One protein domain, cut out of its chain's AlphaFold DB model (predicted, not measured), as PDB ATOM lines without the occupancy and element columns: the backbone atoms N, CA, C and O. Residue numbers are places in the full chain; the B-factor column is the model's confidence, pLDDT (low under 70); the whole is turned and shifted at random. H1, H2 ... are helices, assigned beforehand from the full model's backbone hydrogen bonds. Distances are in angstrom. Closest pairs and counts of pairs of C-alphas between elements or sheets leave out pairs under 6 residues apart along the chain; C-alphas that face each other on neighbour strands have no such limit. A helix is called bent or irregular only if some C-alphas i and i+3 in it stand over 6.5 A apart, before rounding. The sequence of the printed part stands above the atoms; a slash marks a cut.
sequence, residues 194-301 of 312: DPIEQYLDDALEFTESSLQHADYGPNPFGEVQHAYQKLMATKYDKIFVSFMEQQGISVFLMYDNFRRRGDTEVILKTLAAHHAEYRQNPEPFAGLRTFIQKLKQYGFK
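Overview. This is residues 194 to 301 of the 312 residues of an uncharacterized protein of Metschnikowia sp. JCM 33374 (UniProt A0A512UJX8). A helical hairpin, H1 and H2, makes one end of the longest axis, and a head of four helices, H3 to H6, makes the other. In the head H3 and H4 follow one another, H5 folds back beside them, and H6 crosses H5, with its first residues meeting H3 and H4; the first turn of H1 reaches in as far as H5. The printed part has 108 residues with six named helices in the order H1, H2, H3, H4, H5, H6 and no named strand, and its class is all helix. The whole is compact, with a radius of gyration of the C-alphas of 14.7 A, and its outline is only just elongated, with spans of 50 by 33 by 23 A.

Along the chain. Start at C-alpha 194 at (2.753, 144.173, 387.234); from there H1, residues 194 to 212, runs 27.0 A to C-alpha 212 at (26.868, 156.342, 386.119), and with 19 residues it is the longest helix. Next find Pro 220, where H2, residues 220 to 235, begins; it covers 23.2 A and ends at C-alpha 235 at (11.110, 141.855, 377.591). H3 is residues 238 to 247, 14.6 A from first to last C-alpha, and H4 is residues 249 to 259, 15.2 A. Look then at Glu 265, where H5 begins; it holds residues 265 to 280 and measures 23.2 A. H6, residues 287 to 298, measures 15.9 A and ends at C-alpha 298 at (-10.240, 156.359, 386.229). No helix is bent or irregular.

Arrangement. Begin with H1 and H2, a helical hairpin: they touch at a shallow tilt of 26 degrees and run opposite ways. Their closest C-alphas are those of Phe 206 and Tyr 228, 7.1 A apart. Go back to residues 196 to 197, with which alone H1 touches H5; the closest C-alphas, of Ile 196 and Leu 268, are 6.6 A apart, and the lines are about perpendicular at 73 degrees. H1 and H3 are near each other. H1 and H4 are close but not clearly touching, with the C-alphas of Leu 200 and Phe 252 closest at 6.6 A. H2 and H3 are close but not clearly touching, with the C-alphas of Met 232 and Val 241 closest at 6.8 A. H3 and H4 meet only through their link. With its residues 275 to 279 alone, H5 touches H3 at a steep tilt of 53 degrees, opposite ways; Phe 243 and His 275 have the closest C-alphas, at 6.7 A. H5 and H6 touch with 10 pairs of C-alphas within 8 A, the closest those of Thr 270 and Leu 295 at 5.8 A, and are only just about perpendicular at 73 degrees. Look at Gly 287, whose C-alpha is 4.0 A from that of Gln 247: this is the closest pair of H3 and H6, which touch about perpendicular at 87 degrees. H4 and H6 only just touch, with 3 pairs of C-alphas within 8 A, the closest those of Val 251 and Leu 288 at 6.6 A. H6 is apart from H1, and H2 is apart from H4, H5 and H6. Every O i to N i+4 pair is within hydrogen-bond range in H1, H2, H3, H4 and H6, and 11 of 12 are in H5.

Size, cuts and confidence. The two C-alphas farthest apart are those of Pro 218 and Lys 301, at 50.9 A. The printed part has no cut. The links H2 to H3, H3 to H4 and H4 to H5 are tight, H1 to H2 and H5 to H6 are short, and none is long. In the B-factor column you will find a mean pLDDT of 83.1 for the printed part, with values under 70 at residues 211 to 222 and 299 to 301.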
ATOM      1  N   ASP A 194       1.390 144.701 387.096       94.44
ATOM      2  CA  ASP A 194       2.753 144.173 387.234       94.44
ATOM      3  C   ASP A 194       3.641 144.494 386.010       94.44
ATOM      4  O   ASP A 194       4.767 144.964 386.197       94.44
ATOM      5  N   PRO A 195       3.178 144.332 384.745       93.94
ATOM      6  CA  PRO A 195       4.005 144.660 383.584       93.94
ATOM      7  C   PRO A 195       4.348 146.153 383.488       93.94
ATOM      8  O   PRO A 195       5.423 146.509 383.013       93.94
ATOM      9  N   ILE A 196       3.443 147.030 383.934       95.06
ATOM     10  CA  ILE A 196       3.629 148.489 383.899       95.06
ATOM     11  C   ILE A 196       4.608 148.926 384.972       95.06
ATOM     12  O   ILE A 196       5.516 149.701 384.680       95.06
ATOM     13  N   GLU A 197       4.430 148.429 386.190       94.81
ATOM     14  CA  GLU A 197       5.328 148.730 387.299       94.81
ATOM     15  C   GLU A 197       6.758 148.293 386.963       94.81
ATOM     16  O   GLU A 197       7.679 149.111 386.995       94.81
ATOM     17  N   GLN A 198       6.921 147.053 386.490       94.88
ATOM     18  CA  GLN A 198       8.224 146.522 386.106       94.88
ATOM     19  C   GLN A 198       8.856 147.292 384.938       94.88
ATOM     20  O   GLN A 198      10.065 147.506 384.942       94.88
ATOM     21  N   TYR A 199       8.074 147.727 383.945       94.81
ATOM     22  CA  TYR A 199       8.600 148.535 382.841       94.81
ATOM     23  C   TYR A 199       9.150 149.872 383.336       94.81
ATOM     24  O   TYR A 199      10.220 150.307 382.911       94.81
ATOM     25  N   LEU A 200       8.412 150.536 384.227       92.94
ATOM     26  CA  LEU A 200       8.821 151.816 384.794       92.94
ATOM     27  C   LEU A 200      10.084 151.659 385.646       92.94
ATOM     28  O   LEU A 200      10.983 152.492 385.543       92.94
ATOM     29  N   ASP A 201      10.178 150.590 386.433       92.12
ATOM     30  CA  ASP A 201      11.375 150.290 387.217       92.12
ATOM     31  C   ASP A 201      12.579 149.943 386.325       92.12
ATOM     32  O   ASP A 201      13.643 150.530 386.517       92.12
ATOM     33  N   ASP A 202      12.407 149.103 385.296       91.94
ATOM     34  CA  ASP A 202      13.461 148.795 384.314       91.94
ATOM     35  C   ASP A 202      13.958 150.079 383.614       91.94
ATOM     36  O   ASP A 202      15.154 150.254 383.371       91.94
ATOM     37  N   ALA A 203      13.047 151.004 383.285       88.44
ATOM     38  CA  ALA A 203      13.382 152.268 382.631       88.44
ATOM     39  C   ALA A 203      14.167 153.213 383.557       88.44
ATOM     40  O   ALA A 203      15.120 153.870 383.121       88.44
ATOM     41  N   LEU A 204      13.787 153.278 384.836       85.88
ATOM     42  CA  LEU A 204      14.500 154.058 385.847       85.88
ATOM     43  C   LEU A 204      15.890 153.470 386.115       85.88
ATOM     44  O   LEU A 204      16.866 154.215 386.084       85.88
ATOM     45  N   GLU A 205      16.002 152.152 386.280       87.69
ATOM     46  CA  GLU A 205      17.282 151.462 386.488       87.69
ATOM     47  C   GLU A 205      18.226 151.654 385.291       87.69
ATOM     48  O   GLU A 205      19.413 151.958 385.459       87.69
ATOM     49  N   PHE A 206      17.706 151.559 384.064       84.62
ATOM     50  CA  PHE A 206      18.492 151.838 382.864       84.62
ATOM     51  C   PHE A 206      18.987 153.290 382.834       84.62
ATOM     52  O   PHE A 206      20.138 153.556 382.483       84.62
ATOM     53  N   THR A 207      18.140 154.243 383.229       76.00
ATOM     54  CA  THR A 207      18.510 155.663 383.281       76.00
ATOM     55  C   THR A 207      19.592 155.915 384.334       76.00
ATOM     56  O   THR A 207      20.589 156.576 384.045       76.00
ATOM     57  N   GLU A 208      19.441 155.361 385.538       75.31
ATOM     58  CA  GLU A 208      20.404 155.504 386.634       75.31
ATOM     59  C   GLU A 208      21.758 154.869 386.295       75.31
ATOM     60  O   GLU A 208      22.803 155.493 386.497       75.31
ATOM     61  N   SER A 209      21.755 153.665 385.720       76.69
ATOM     62  CA  SER A 209      22.977 152.979 385.290       76.69
ATOM     63  C   SER A 209      23.671 153.704 384.134       76.69
ATOM     64  O   SER A 209      24.889 153.887 384.176       76.69
ATOM     65  N   SER A 210      22.921 154.210 383.152       70.38
ATOM     66  CA  SER A 210      23.473 154.976 382.023       70.38
ATOM     67  C   SER A 210      24.126 156.290 382.466       70.38
ATOM     68  O   SER A 210      25.153 156.683 381.916       70.38
ATOM     69  N   LEU A 211      23.578 156.952 383.493       63.53
ATOM     70  CA  LEU A 211      24.153 158.174 384.073       63.53
ATOM     71  C   LEU A 211      25.467 157.915 384.828       63.53
ATOM     72  O   LEU A 211      26.326 158.794 384.874       63.53
ATOM     73  N   GLN A 212      25.643 156.722 385.402       61.66
ATOM     74  CA  GLN A 212      26.868 156.342 386.119       61.66
ATOM     75  C   GLN A 212      28.027 155.960 385.185       61.66
ATOM     76  O   GLN A 212      29.182 156.028 385.595       61.66
ATOM     77  N   HIS A 213      27.738 155.594 383.932       54.25
ATOM     78  CA  HIS A 213      28.723 155.132 382.946       54.25
ATOM     79  C   HIS A 213      29.056 156.198 381.887       54.25
ATOM     80  O   HIS A 213      29.505 155.859 380.797       54.25
ATOM     81  N   ALA A 214      28.841 157.484 382.188       51.00
ATOM     82  CA  ALA A 214      28.899 158.623 381.260       51.00
ATOM     83  C   ALA A 214      30.295 158.978 380.670       51.00
ATOM     84  O   ALA A 214      30.539 160.136 380.340       51.00
ATOM     85  N   ASP A 215      31.175 157.994 380.467       53.41
ATOM     86  CA  ASP A 215      32.412 158.072 379.666       53.41
ATOM     87  C   ASP A 215      32.193 157.607 378.205       53.41
ATOM     88  O   ASP A 215      33.120 157.198 377.501       53.41
ATOM     89  N   TYR A 216      30.953 157.639 377.713       53.75
ATOM     90  CA  TYR A 216      30.638 157.250 376.339       53.75
ATOM     91  C   TYR A 216      31.194 158.281 375.339       53.75
ATOM     92  O   TYR A 216      31.011 159.484 375.504       53.75
ATOM     93  N   GLY A 217      31.892 157.779 374.310       56.56
ATOM     94  CA  GLY A 217      32.629 158.538 373.291       56.56
ATOM     95  C   GLY A 217      31.767 159.427 372.368       56.56
ATOM     96  O   GLY A 217      30.812 160.047 372.811       56.56
ATOM     97  N   PRO A 218      32.082 159.573 371.066       53.41
ATOM     98  CA  PRO A 218      31.580 160.692 370.256       53.41
ATOM     99  C   PRO A 218      30.069 160.689 369.929       53.41
ATOM    100  O   PRO A 218      29.586 161.692 369.407       53.41
ATOM    101  N   ASN A 219      29.308 159.624 370.224       59.22
ATOM    102  CA  ASN A 219      27.845 159.607 370.052       59.22
ATOM    103  C   ASN A 219      27.114 158.798 371.149       59.22
ATOM    104  O   ASN A 219      26.503 157.762 370.873       59.22
ATOM    105  N   PRO A 220      27.146 159.276 372.400       65.31
ATOM    106  CA  PRO A 220      26.679 158.517 373.554       65.31
ATOM    107  C   PRO A 220      25.149 158.373 373.562       65.31
ATOM    108  O   PRO A 220      24.610 157.353 373.976       65.31
ATOM    109  N   PHE A 221      24.431 159.369 373.038       67.56
ATOM    110  CA  PHE A 221      22.968 159.397 373.060       67.56
ATOM    111  C   PHE A 221      22.335 158.363 372.127       67.56
ATOM    112  O   PHE A 221      21.372 157.707 372.518       67.56
ATOM    113  N   GLY A 222      22.873 158.187 370.913       69.44
ATOM    114  CA  GLY A 222      22.345 157.204 369.963       69.44
ATOM    115  C   GLY A 222      22.536 155.763 370.440       69.44
ATOM    116  O   GLY A 222      21.627 154.944 370.321       69.44
ATOM    117  N   GLU A 223      23.694 155.463 371.031       75.06
ATOM    118  CA  GLU A 223      24.006 154.133 371.564       75.06
ATOM    119  C   GLU A 223      23.165 153.800 372.802       75.06
ATOM    120  O   GLU A 223      22.597 152.710 372.880       75.06
ATOM    121  N   VAL A 224      23.004 154.755 373.724       77.19
ATOM    122  CA  VAL A 224      22.152 154.605 374.916       77.19
ATOM    123  C   VAL A 224      20.688 154.407 374.519       77.19
ATOM    124  O   VAL A 224      20.030 153.501 375.028       77.19
ATOM    125  N   GLN A 225      20.181 155.187 373.560       78.62
ATOM    126  CA  GLN A 225      18.813 155.026 373.066       78.62
ATOM    127  C   GLN A 225      18.603 153.662 372.395       78.62
ATOM    128  O   GLN A 225      17.582 153.013 372.623       78.62
ATOM    129  N   HIS A 226      19.566 153.199 371.594       81.31
ATOM    130  CA  HIS A 226      19.491 151.883 370.964       81.31
ATOM    131  C   HIS A 226      19.518 150.749 372.000       81.31
ATOM    132  O   HIS A 226      18.729 149.807 371.908       81.31
ATOM    133  N   ALA A 227      20.387 150.848 373.011       83.00
ATOM    134  CA  ALA A 227      20.468 149.879 374.098       83.00
ATOM    135  C   ALA A 227      19.165 149.822 374.911       83.00
ATOM    136  O   ALA A 227      18.667 148.729 375.178       83.00
ATOM    137  N   TYR A 228      18.568 150.978 375.216       85.56
ATOM    138  CA  TYR A 228      17.265 151.069 375.874       85.56
ATOM    139  C   TYR A 228      16.158 150.403 375.047       85.56
ATOM    140  O   TYR A 228      15.435 149.538 375.540       85.56
ATOM    141  N   GLN A 229      16.054 150.750 373.760       86.00
ATOM    142  CA  GLN A 229      15.047 150.169 372.867       86.00
ATOM    143  C   GLN A 229      15.197 148.651 372.760       86.00
ATOM    144  O   GLN A 229      14.204 147.926 372.792       86.00
ATOM    145  N   LYS A 230      16.439 148.162 372.673       87.75
ATOM    146  CA  LYS A 230      16.733 146.730 372.642       87.75
ATOM    147  C   LYS A 230      16.327 146.043 373.946       87.75
ATOM    148  O   LYS A 230      15.702 144.985 373.885       87.75
ATOM    149  N   LEU A 231      16.641 146.632 375.101       89.62
ATOM    150  CA  LEU A 231      16.243 146.111 376.413       89.62
ATOM    151  C   LEU A 231      14.718 145.960 376.496       89.62
ATOM    152  O   LEU A 231      14.217 144.861 376.744       89.62
ATOM    153  N   MET A 232      13.986 147.034 376.196       91.19
ATOM    154  CA  MET A 232      12.527 147.041 376.292       91.19
ATOM    155  C   MET A 232      11.880 146.074 375.296       91.19
ATOM    156  O   MET A 232      11.007 145.296 375.672       91.19
ATOM    157  N   ALA A 233      12.352 146.036 374.046       89.81
ATOM    158  CA  ALA A 233      11.818 145.133 373.022       89.81
ATOM    159  C   ALA A 233      12.103 143.643 373.293       89.81
ATOM    160  O   ALA A 233      11.417 142.776 372.740       89.81
ATOM    161  N   THR A 234      13.110 143.338 374.119       90.19
ATOM    162  CA  THR A 234      13.432 141.961 374.520       90.19
ATOM    163  C   THR A 234      12.406 141.435 375.524       90.19
ATOM    164  O   THR A 234      11.971 140.291 375.416       90.19
ATOM    165  N   LYS A 235      11.979 142.271 376.478       91.75
ATOM    166  CA  LYS A 235      11.110 141.855 377.591       91.75
ATOM    167  C   LYS A 235       9.617 142.078 377.328       91.75
ATOM    168  O   LYS A 235       8.803 141.265 377.759       91.75
ATOM    169  N   TYR A 236       9.274 143.134 376.596       95.06
ATOM    170  CA  TYR A 236       7.901 143.590 376.383       95.06
ATOM    171  C   TYR A 236       7.488 143.484 374.909       95.06
ATOM    172  O   TYR A 236       8.327 143.531 374.004       95.06
ATOM    173  N   ASP A 237       6.188 143.321 374.652       94.94
ATOM    174  CA  ASP A 237       5.657 143.289 373.288       94.94
ATOM    175  C   ASP A 237       5.625 144.684 372.647       94.94
ATOM    176  O   ASP A 237       5.584 145.714 373.325       94.94
ATOM    177  N   LYS A 238       5.625 144.722 371.312       93.38
ATOM    178  CA  LYS A 238       5.758 145.953 370.517       93.38
ATOM    179  C   LYS A 238       4.647 146.963 370.820       93.38
ATOM    180  O   LYS A 238       4.911 148.166 370.858       93.38
ATOM    181  N   ILE A 239       3.419 146.487 371.052       94.00
ATOM    182  CA  ILE A 239       2.269 147.352 371.361       94.00
ATOM    183  C   ILE A 239       2.461 148.014 372.726       94.00
ATOM    184  O   ILE A 239       2.269 149.224 372.846       94.00
ATOM    185  N   PHE A 240       2.886 147.244 373.728       94.75
ATOM    186  CA  PHE A 240       3.136 147.754 375.071       94.75
ATOM    187  C   PHE A 240       4.277 148.776 375.100       94.75
ATOM    188  O   PHE A 240       4.112 149.861 375.655       94.75
ATOM    189  N   VAL A 241       5.400 148.487 374.431       94.38
ATOM    190  CA  VAL A 241       6.518 149.440 374.313       94.38
ATOM    191  C   VAL A 241       6.052 150.736 373.645       94.38
ATOM    192  O   VAL A 241       6.275 151.814 374.183       94.38
ATOM    193  N   SER A 242       5.339 150.649 372.515       93.94
ATOM    194  CA  SER A 242       4.790 151.828 371.826       93.94
ATOM    195  C   SER A 242       3.873 152.659 372.729       93.94
ATOM    196  O   SER A 242       3.951 153.889 372.736       93.94
ATOM    197  N   PHE A 243       3.010 151.998 373.506       95.19
ATOM    198  CA  PHE A 243       2.129 152.655 374.464       95.19
ATOM    199  C   PHE A 243       2.912 153.410 375.544       95.19
ATOM    200  O   PHE A 243       2.606 154.574 375.814       95.19
ATOM    201  N   MET A 244       3.911 152.761 376.150       93.38
ATOM    202  CA  MET A 244       4.708 153.344 377.233       93.38
ATOM    203  C   MET A 244       5.555 154.523 376.748       93.38
ATOM    204  O   MET A 244       5.560 155.577 377.384       93.38
ATOM    205  N   GLU A 245       6.185 154.406 375.578       89.56
ATOM    206  CA  GLU A 245       6.975 155.487 374.981       89.56
ATOM    207  C   GLU A 245       6.122 156.729 374.676       89.56
ATOM    208  O   GLU A 245       6.554 157.866 374.885       89.56
ATOM    209  N   GLN A 246       4.869 156.536 374.253       90.75
ATOM    210  CA  GLN A 246       3.945 157.641 373.991       90.75
ATOM    211  C   GLN A 246       3.487 158.381 375.248       90.75
ATOM    212  O   GLN A 246       3.099 159.546 375.140       90.75
ATOM    213  N   GLN A 247       3.547 157.766 376.436       87.06
ATOM    214  CA  GLN A 247       3.268 158.478 377.692       87.06
ATOM    215  C   GLN A 247       4.254 159.635 377.901       87.06
ATOM    216  O   GLN A 247       3.876 160.708 378.385       87.06
ATOM    217  N   GLY A 248       5.503 159.427 377.473       80.00
ATOM    218  CA  GLY A 248       6.596 160.381 377.585       80.00
ATOM    219  C   GLY A 248       7.113 160.551 379.015       80.00
ATOM    220  O   GLY A 248       6.439 160.240 379.998       80.00
ATOM    221  N   ILE A 249       8.320 161.116 379.132       75.62
ATOM    222  CA  ILE A 249       9.105 161.202 380.380       75.62
ATOM    223  C   ILE A 249       8.348 161.799 381.577       75.62
ATOM    224  O   ILE A 249       8.608 161.444 382.724       75.62
ATOM    225  N   SER A 250       7.377 162.684 381.340       73.25
ATOM    226  CA  SER A 250       6.590 163.295 382.413       73.25
ATOM    227  C   SER A 250       5.814 162.267 383.238       73.25
ATOM    228  O   SER A 250       5.723 162.428 384.451       73.25
ATOM    229  N   VAL A 251       5.282 161.212 382.615       77.06
ATOM    230  CA  VAL A 251       4.548 160.154 383.328       77.06
ATOM    231  C   VAL A 251       5.501 159.296 384.165       77.06
ATOM    232  O   VAL A 251       5.180 158.971 385.306       77.06
ATOM    233  N   PHE A 252       6.711 159.032 383.665       81.31
ATOM    234  CA  PHE A 252       7.766 158.329 384.405       81.31
ATOM    235  C   PHE A 252       8.202 159.115 385.648       81.31
ATOM    236  O   PHE A 252       8.279 158.563 386.742       81.31
ATOM    237  N   LEU A 253       8.409 160.431 385.512       77.56
ATOM    238  CA  LEU A 253       8.740 161.308 386.641       77.56
ATOM    239  C   LEU A 253       7.598 161.406 387.657       77.56
ATOM    240  O   LEU A 253       7.844 161.531 388.856       77.56
ATOM    241  N   MET A 254       6.340 161.372 387.203       79.94
ATOM    242  CA  MET A 254       5.203 161.274 388.118       79.94
ATOM    243  C   MET A 254       5.272 159.959 388.889       79.94
ATOM    244  O   MET A 254       5.276 159.999 390.116       79.94
ATOM    245  N   TYR A 255       5.404 158.824 388.203       86.31
ATOM    246  CA  TYR A 255       5.522 157.523 388.853       86.31
ATOM    247  C   TYR A 255       6.646 157.486 389.898       86.31
ATOM    248  O   TYR A 255       6.360 157.151 391.042       86.31
ATOM    249  N   ASP A 256       7.869 157.924 389.579       83.75
ATOM    250  CA  ASP A 256       8.984 157.934 390.544       83.75
ATOM    251  C   ASP A 256       8.665 158.778 391.797       83.75
ATOM    252  O   ASP A 256       8.939 158.374 392.930       83.75
ATOM    253  N   ASN A 257       7.990 159.920 391.623       81.31
ATOM    254  CA  ASN A 257       7.539 160.745 392.747       81.31
ATOM    255  C   ASN A 257       6.481 160.052 393.622       81.31
ATOM    256  O   ASN A 257       6.523 160.203 394.845       81.31
ATOM    257  N   PHE A 258       5.534 159.321 393.028       81.31
ATOM    258  CA  PHE A 258       4.518 158.560 393.767       81.31
ATOM    259  C   PHE A 258       5.104 157.298 394.413       81.31
ATOM    260  O   PHE A 258       4.775 156.993 395.558       81.31
ATOM    261  N   ARG A 259       6.049 156.631 393.742       85.88
ATOM    262  CA  ARG A 259       6.807 155.480 394.252       85.88
ATOM    263  C   ARG A 259       7.543 155.821 395.539       85.88
ATOM    264  O   ARG A 259       7.391 155.119 396.531       85.88
ATOM    265  N   ARG A 260       8.231 156.968 395.586       83.25
ATOM    266  CA  ARG A 260       8.896 157.470 396.809       83.25
ATOM    267  C   ARG A 260       7.940 157.754 397.975       83.25
ATOM    268  O   ARG A 260       8.399 157.910 399.102       83.25
ATOM    269  N   ARG A 261       6.636 157.857 397.710       80.88
ATOM    270  CA  ARG A 261       5.582 158.087 398.711       80.88
ATOM    271  C   ARG A 261       4.791 156.822 399.053       80.88
ATOM    272  O   ARG A 261       4.021 156.862 400.001       80.88
ATOM    273  N   GLY A 262       4.998 155.723 398.321       79.81
ATOM    274  CA  GLY A 262       4.233 154.481 398.469       79.81
ATOM    275  C   GLY A 262       2.844 154.502 397.819       79.81
ATOM    276  O   GLY A 262       2.045 153.617 398.098       79.81
ATOM    277  N   ASP A 263       2.557 155.477 396.949       84.44
ATOM    278  CA  ASP A 263       1.208 155.757 396.426       84.44
ATOM    279  C   ASP A 263       1.105 155.528 394.898       84.44
ATOM    280  O   ASP A 263       0.573 156.358 394.157       84.44
ATOM    281  N   THR A 264       1.647 154.427 394.372       88.44
ATOM    282  CA  THR A 264       1.707 154.170 392.912       88.44
ATOM    283  C   THR A 264       0.393 153.672 392.311       88.44
ATOM    284  O   THR A 264       0.173 153.820 391.107       88.44
ATOM    285  N   GLU A 265      -0.510 153.137 393.139       89.19
ATOM    286  CA  GLU A 265      -1.699 152.389 392.714       89.19
ATOM    287  C   GLU A 265      -2.553 153.137 391.680       89.19
ATOM    288  O   GLU A 265      -2.956 152.571 390.664       89.19
ATOM    289  N   VAL A 266      -2.812 154.428 391.908       86.56
ATOM    290  CA  VAL A 266      -3.672 155.228 391.023       86.56
ATOM    291  C   VAL A 266      -3.039 155.402 389.640       86.56
ATOM    292  O   VAL A 266      -3.743 155.320 388.632       86.56
ATOM    293  N   ILE A 267      -1.721 155.618 389.577       89.12
ATOM    294  CA  ILE A 267      -0.996 155.752 388.307       89.12
ATOM    295  C   ILE A 267      -0.992 154.417 387.575       89.12
ATOM    296  O   ILE A 267      -1.375 154.373 386.407       89.12
ATOM    297  N   LEU A 268      -0.623 153.338 388.267       93.50
ATOM    298  CA  LEU A 268      -0.523 152.006 387.679       93.50
ATOM    299  C   LEU A 268      -1.871 151.539 387.119       93.50
ATOM    300  O   LEU A 268      -1.950 151.164 385.952       93.50
ATOM    301  N   LYS A 269      -2.960 151.673 387.886       92.12
ATOM    302  CA  LYS A 269      -4.313 151.322 387.418       92.12
ATOM    303  C   LYS A 269      -4.787 152.188 386.253       92.12
ATOM    304  O   LYS A 269      -5.453 151.689 385.348       92.12
ATOM    305  N   THR A 270      -4.446 153.479 386.256       91.69
ATOM    306  CA  THR A 270      -4.775 154.393 385.148       91.69
ATOM    307  C   THR A 270      -4.057 153.977 383.868       91.69
ATOM    308  O   THR A 270      -4.675 153.951 382.803       91.69
ATOM    309  N   LEU A 271      -2.770 153.639 383.968       93.81
ATOM    310  CA  LEU A 271      -1.982 153.155 382.838       93.81
ATOM    311  C   LEU A 271      -2.485 151.797 382.346       93.81
ATOM    312  O   LEU A 271      -2.621 151.637 381.139       93.81
ATOM    313  N   ALA A 272      -2.841 150.872 383.242       94.38
ATOM    314  CA  ALA A 272      -3.373 149.557 382.879       94.38
ATOM    315  C   ALA A 272      -4.691 149.675 382.105       94.38
ATOM    316  O   ALA A 272      -4.814 149.171 380.991       94.38
ATOM    317  N   ALA A 273      -5.649 150.443 382.634       93.75
ATOM    318  CA  ALA A 273      -6.917 150.692 381.951       93.75
ATOM    319  C   ALA A 273      -6.717 151.386 380.593       93.75
ATOM    320  O   ALA A 273      -7.353 151.023 379.603       93.75
ATOM    321  N   HIS A 274      -5.806 152.360 380.518       94.00
ATOM    322  CA  HIS A 274      -5.525 153.039 379.259       94.00
ATOM    323  C   HIS A 274      -4.824 152.126 378.243       94.00
ATOM    324  O   HIS A 274      -5.175 152.163 377.063       94.00
ATOM    325  N   HIS A 275      -3.877 151.297 378.682       94.81
ATOM    326  CA  HIS A 275      -3.207 150.310 377.842       94.81
ATOM    327  C   HIS A 275      -4.208 149.292 377.285       94.81
ATOM    328  O   HIS A 275      -4.174 149.004 376.091       94.81
ATOM    329  N   ALA A 276      -5.143 148.810 378.112       92.44
ATOM    330  CA  ALA A 276      -6.202 147.901 377.684       92.44
ATOM    331  C   ALA A 276      -7.040 148.483 376.530       92.44
ATOM    332  O   ALA A 276      -7.346 147.775 375.571       92.44
ATOM    333  N   GLU A 277      -7.370 149.777 376.589       93.25
ATOM    334  CA  GLU A 277      -8.049 150.478 375.492       93.25
ATOM    335  C   GLU A 277      -7.139 150.674 374.272       93.25
ATOM    336  O   GLU A 277      -7.552 150.415 373.141       93.25
ATOM    337  N   TYR A 278      -5.888 151.091 374.486       93.81
ATOM    338  CA  TYR A 278      -4.916 151.304 373.410       93.81
ATOM    339  C   TYR A 278      -4.651 150.022 372.615       93.81
ATOM    340  O   TYR A 278      -4.541 150.057 371.395       93.81
ATOM    341  N   ARG A 279      -4.609 148.863 373.278       91.00
ATOM    342  CA  ARG A 279      -4.391 147.568 372.625       91.00
ATOM    343  C   ARG A 279      -5.513 147.198 371.646       91.00
ATOM    344  O   ARG A 279      -5.265 146.443 370.711       91.00
ATOM    345  N   GLN A 280      -6.723 147.732 371.837       92.12
ATOM    346  CA  GLN A 280      -7.848 147.546 370.911       92.12
ATOM    347  C   GLN A 280      -7.754 148.473 369.693       92.12
ATOM    348  O   GLN A 280      -8.165 148.078 368.604       92.12
ATOM    349  N   ASN A 281      -7.216 149.685 369.869       92.00
ATOM    350  CA  ASN A 281      -6.977 150.632 368.782       92.00
ATOM    351  C   ASN A 281      -5.661 151.412 368.989       92.00
ATOM    352  O   ASN A 281      -5.675 152.481 369.611       92.00
ATOM    353  N   PRO A 282      -4.521 150.885 368.503       90.19
ATOM    354  CA  PRO A 282      -3.202 151.448 368.774       90.19
ATOM    355  C   PRO A 282      -2.910 152.673 367.892       90.19
ATOM    356  O   PRO A 282      -2.075 152.634 366.990       90.19
ATOM    357  N   GLU A 283      -3.586 153.786 368.169       90.25
ATOM    358  CA  GLU A 283      -3.393 155.069 367.484       90.25
ATOM    359  C   GLU A 283      -2.546 156.049 368.309       90.25
ATOM    360  O   GLU A 283      -2.692 156.101 369.533       90.25
ATOM    361  N   PRO A 284      -1.695 156.874 367.670       90.19
ATOM    362  CA  PRO A 284      -0.914 157.886 368.369       90.19
ATOM    363  C   PRO A 284      -1.768 158.834 369.225       90.19
ATOM    364  O   PRO A 284      -2.774 159.367 368.755       90.19
ATOM    365  N   PHE A 285      -1.334 159.123 370.453       87.12
ATOM    366  CA  PHE A 285      -2.029 160.057 371.346       87.12
ATOM    367  C   PHE A 285      -1.088 161.066 372.018       87.12
ATOM    368  O   PHE A 285       0.128 160.903 372.085       87.12
ATOM    369  N   ALA A 286      -1.665 162.150 372.542       84.56
ATOM    370  CA  ALA A 286      -0.924 163.192 373.246       84.56
ATOM    371  C   ALA A 286      -0.593 162.772 374.692       84.56
ATOM    372  O   ALA A 286      -1.240 163.254 375.622       84.56
ATOM    373  N   GLY A 287       0.418 161.908 374.855       83.81
ATOM    374  CA  GLY A 287       0.963 161.351 376.107       83.81
ATOM    375  C   GLY A 287       0.416 161.924 377.411       83.81
ATOM    376  O   GLY A 287      -0.611 161.478 377.918       83.81
ATOM    377  N   LEU A 288       1.066 162.969 377.932       78.31
ATOM    378  CA  LEU A 288       0.706 163.596 379.208       78.31
ATOM    379  C   LEU A 288      -0.738 164.129 379.256       78.31
ATOM    380  O   LEU A 288      -1.412 164.014 380.280       78.31
ATOM    381  N   ARG A 289      -1.232 164.737 378.170       79.00
ATOM    382  CA  ARG A 289      -2.592 165.299 378.131       79.00
ATOM    383  C   ARG A 289      -3.629 164.186 378.223       79.00
ATOM    384  O   ARG A 289      -4.571 164.305 379.008       79.00
ATOM    385  N   THR A 290      -3.450 163.131 377.434       87.12
ATOM    386  CA  THR A 290      -4.308 161.949 377.448       87.12
ATOM    387  C   THR A 290      -4.218 161.263 378.803       87.12
ATOM    388  O   THR A 290      -5.254 161.017 379.411       87.12
ATOM    389  N   PHE A 291      -3.012 161.073 379.346       85.06
ATOM    390  CA  PHE A 291      -2.817 160.498 380.672       85.06
ATOM    391  C   PHE A 291      -3.564 161.278 381.758       85.06
ATOM    392  O   PHE A 291      -4.314 160.684 382.519       85.06
ATOM    393  N   ILE A 292      -3.471 162.613 381.797       82.69
ATOM    394  CA  ILE A 292      -4.223 163.436 382.762       82.69
ATOM    395  C   ILE A 292      -5.742 163.292 382.568       82.69
ATOM    396  O   ILE A 292      -6.494 163.295 383.544       82.69
ATOM    397  N   GLN A 293      -6.224 163.188 381.327       87.50
ATOM    398  CA  GLN A 293      -7.644 162.939 381.062       87.50
ATOM    399  C   GLN A 293      -8.073 161.561 381.574       87.50
ATOM    400  O   GLN A 293      -9.091 161.468 382.256       87.50
ATOM    401  N   LYS A 294      -7.275 160.523 381.312       88.06
ATOM    402  CA  LYS A 294      -7.497 159.164 381.814       88.06
ATOM    403  C   LYS A 294      -7.432 159.095 383.331       88.06
ATOM    404  O   LYS A 294      -8.321 158.526 383.946       88.06
ATOM    405  N   LEU A 295      -6.481 159.786 383.948       84.12
ATOM    406  CA  LEU A 295      -6.369 159.918 385.396       84.12
ATOM    407  C   LEU A 295      -7.615 160.574 386.000       84.12
ATOM    408  O   LEU A 295      -8.024 160.201 387.084       84.12
ATOM    409  N   LYS A 296      -8.271 161.519 385.317       85.06
ATOM    410  CA  LYS A 296      -9.555 162.082 385.782       85.06
ATOM    411  C   LYS A 296     -10.738 161.133 385.589       85.06
ATOM    412  O   LYS A 296     -11.707 161.223 386.332       85.06
ATOM    413  N   GLN A 297     -10.683 160.280 384.568       84.38
ATOM    414  CA  GLN A 297     -11.732 159.307 384.255       84.38
ATOM    415  C   GLN A 297     -11.680 158.099 385.198       84.38
ATOM    416  O   GLN A 297     -12.710 157.698 385.733       84.38
ATOM    417  N   TYR A 298     -10.484 157.547 385.409       76.69
ATOM    418  CA  TYR A 298     -10.240 156.359 386.229       76.69
ATOM    419  C   TYR A 298      -9.804 156.685 387.650       76.69
ATOM    420  O   TYR A 298      -9.867 155.809 388.510       76.69
ATOM    421  N   GLY A 299      -9.364 157.921 387.905       61.19
ATOM    422  CA  GLY A 299      -9.085 158.438 389.237       61.19
ATOM    423  C   GLY A 299     -10.371 158.459 390.031       61.19
ATOM    424  O   GLY A 299     -11.098 159.451 390.040       61.19
ATOM    425  N   PHE A 300     -10.653 157.298 390.622       54.66
ATOM    426  CA  PHE A 300     -11.415 157.053 391.828       54.66
ATOM    427  C   PHE A 300     -11.938 158.352 392.417       54.66
ATOM    428  O   PHE A 300     -11.141 159.177 392.861       54.66
ATOM    429  N   LYS A 301     -13.270 158.528 392.383       42.28
ATOM    430  CA  LYS A 301     -13.974 159.656 393.007       42.28
ATOM    431  C   LYS A 301     -13.231 160.059 394.268       42.28
ATOM    432  O   LYS A 301     -13.238 159.312 395.244       42.28
TER     433      LYS A 301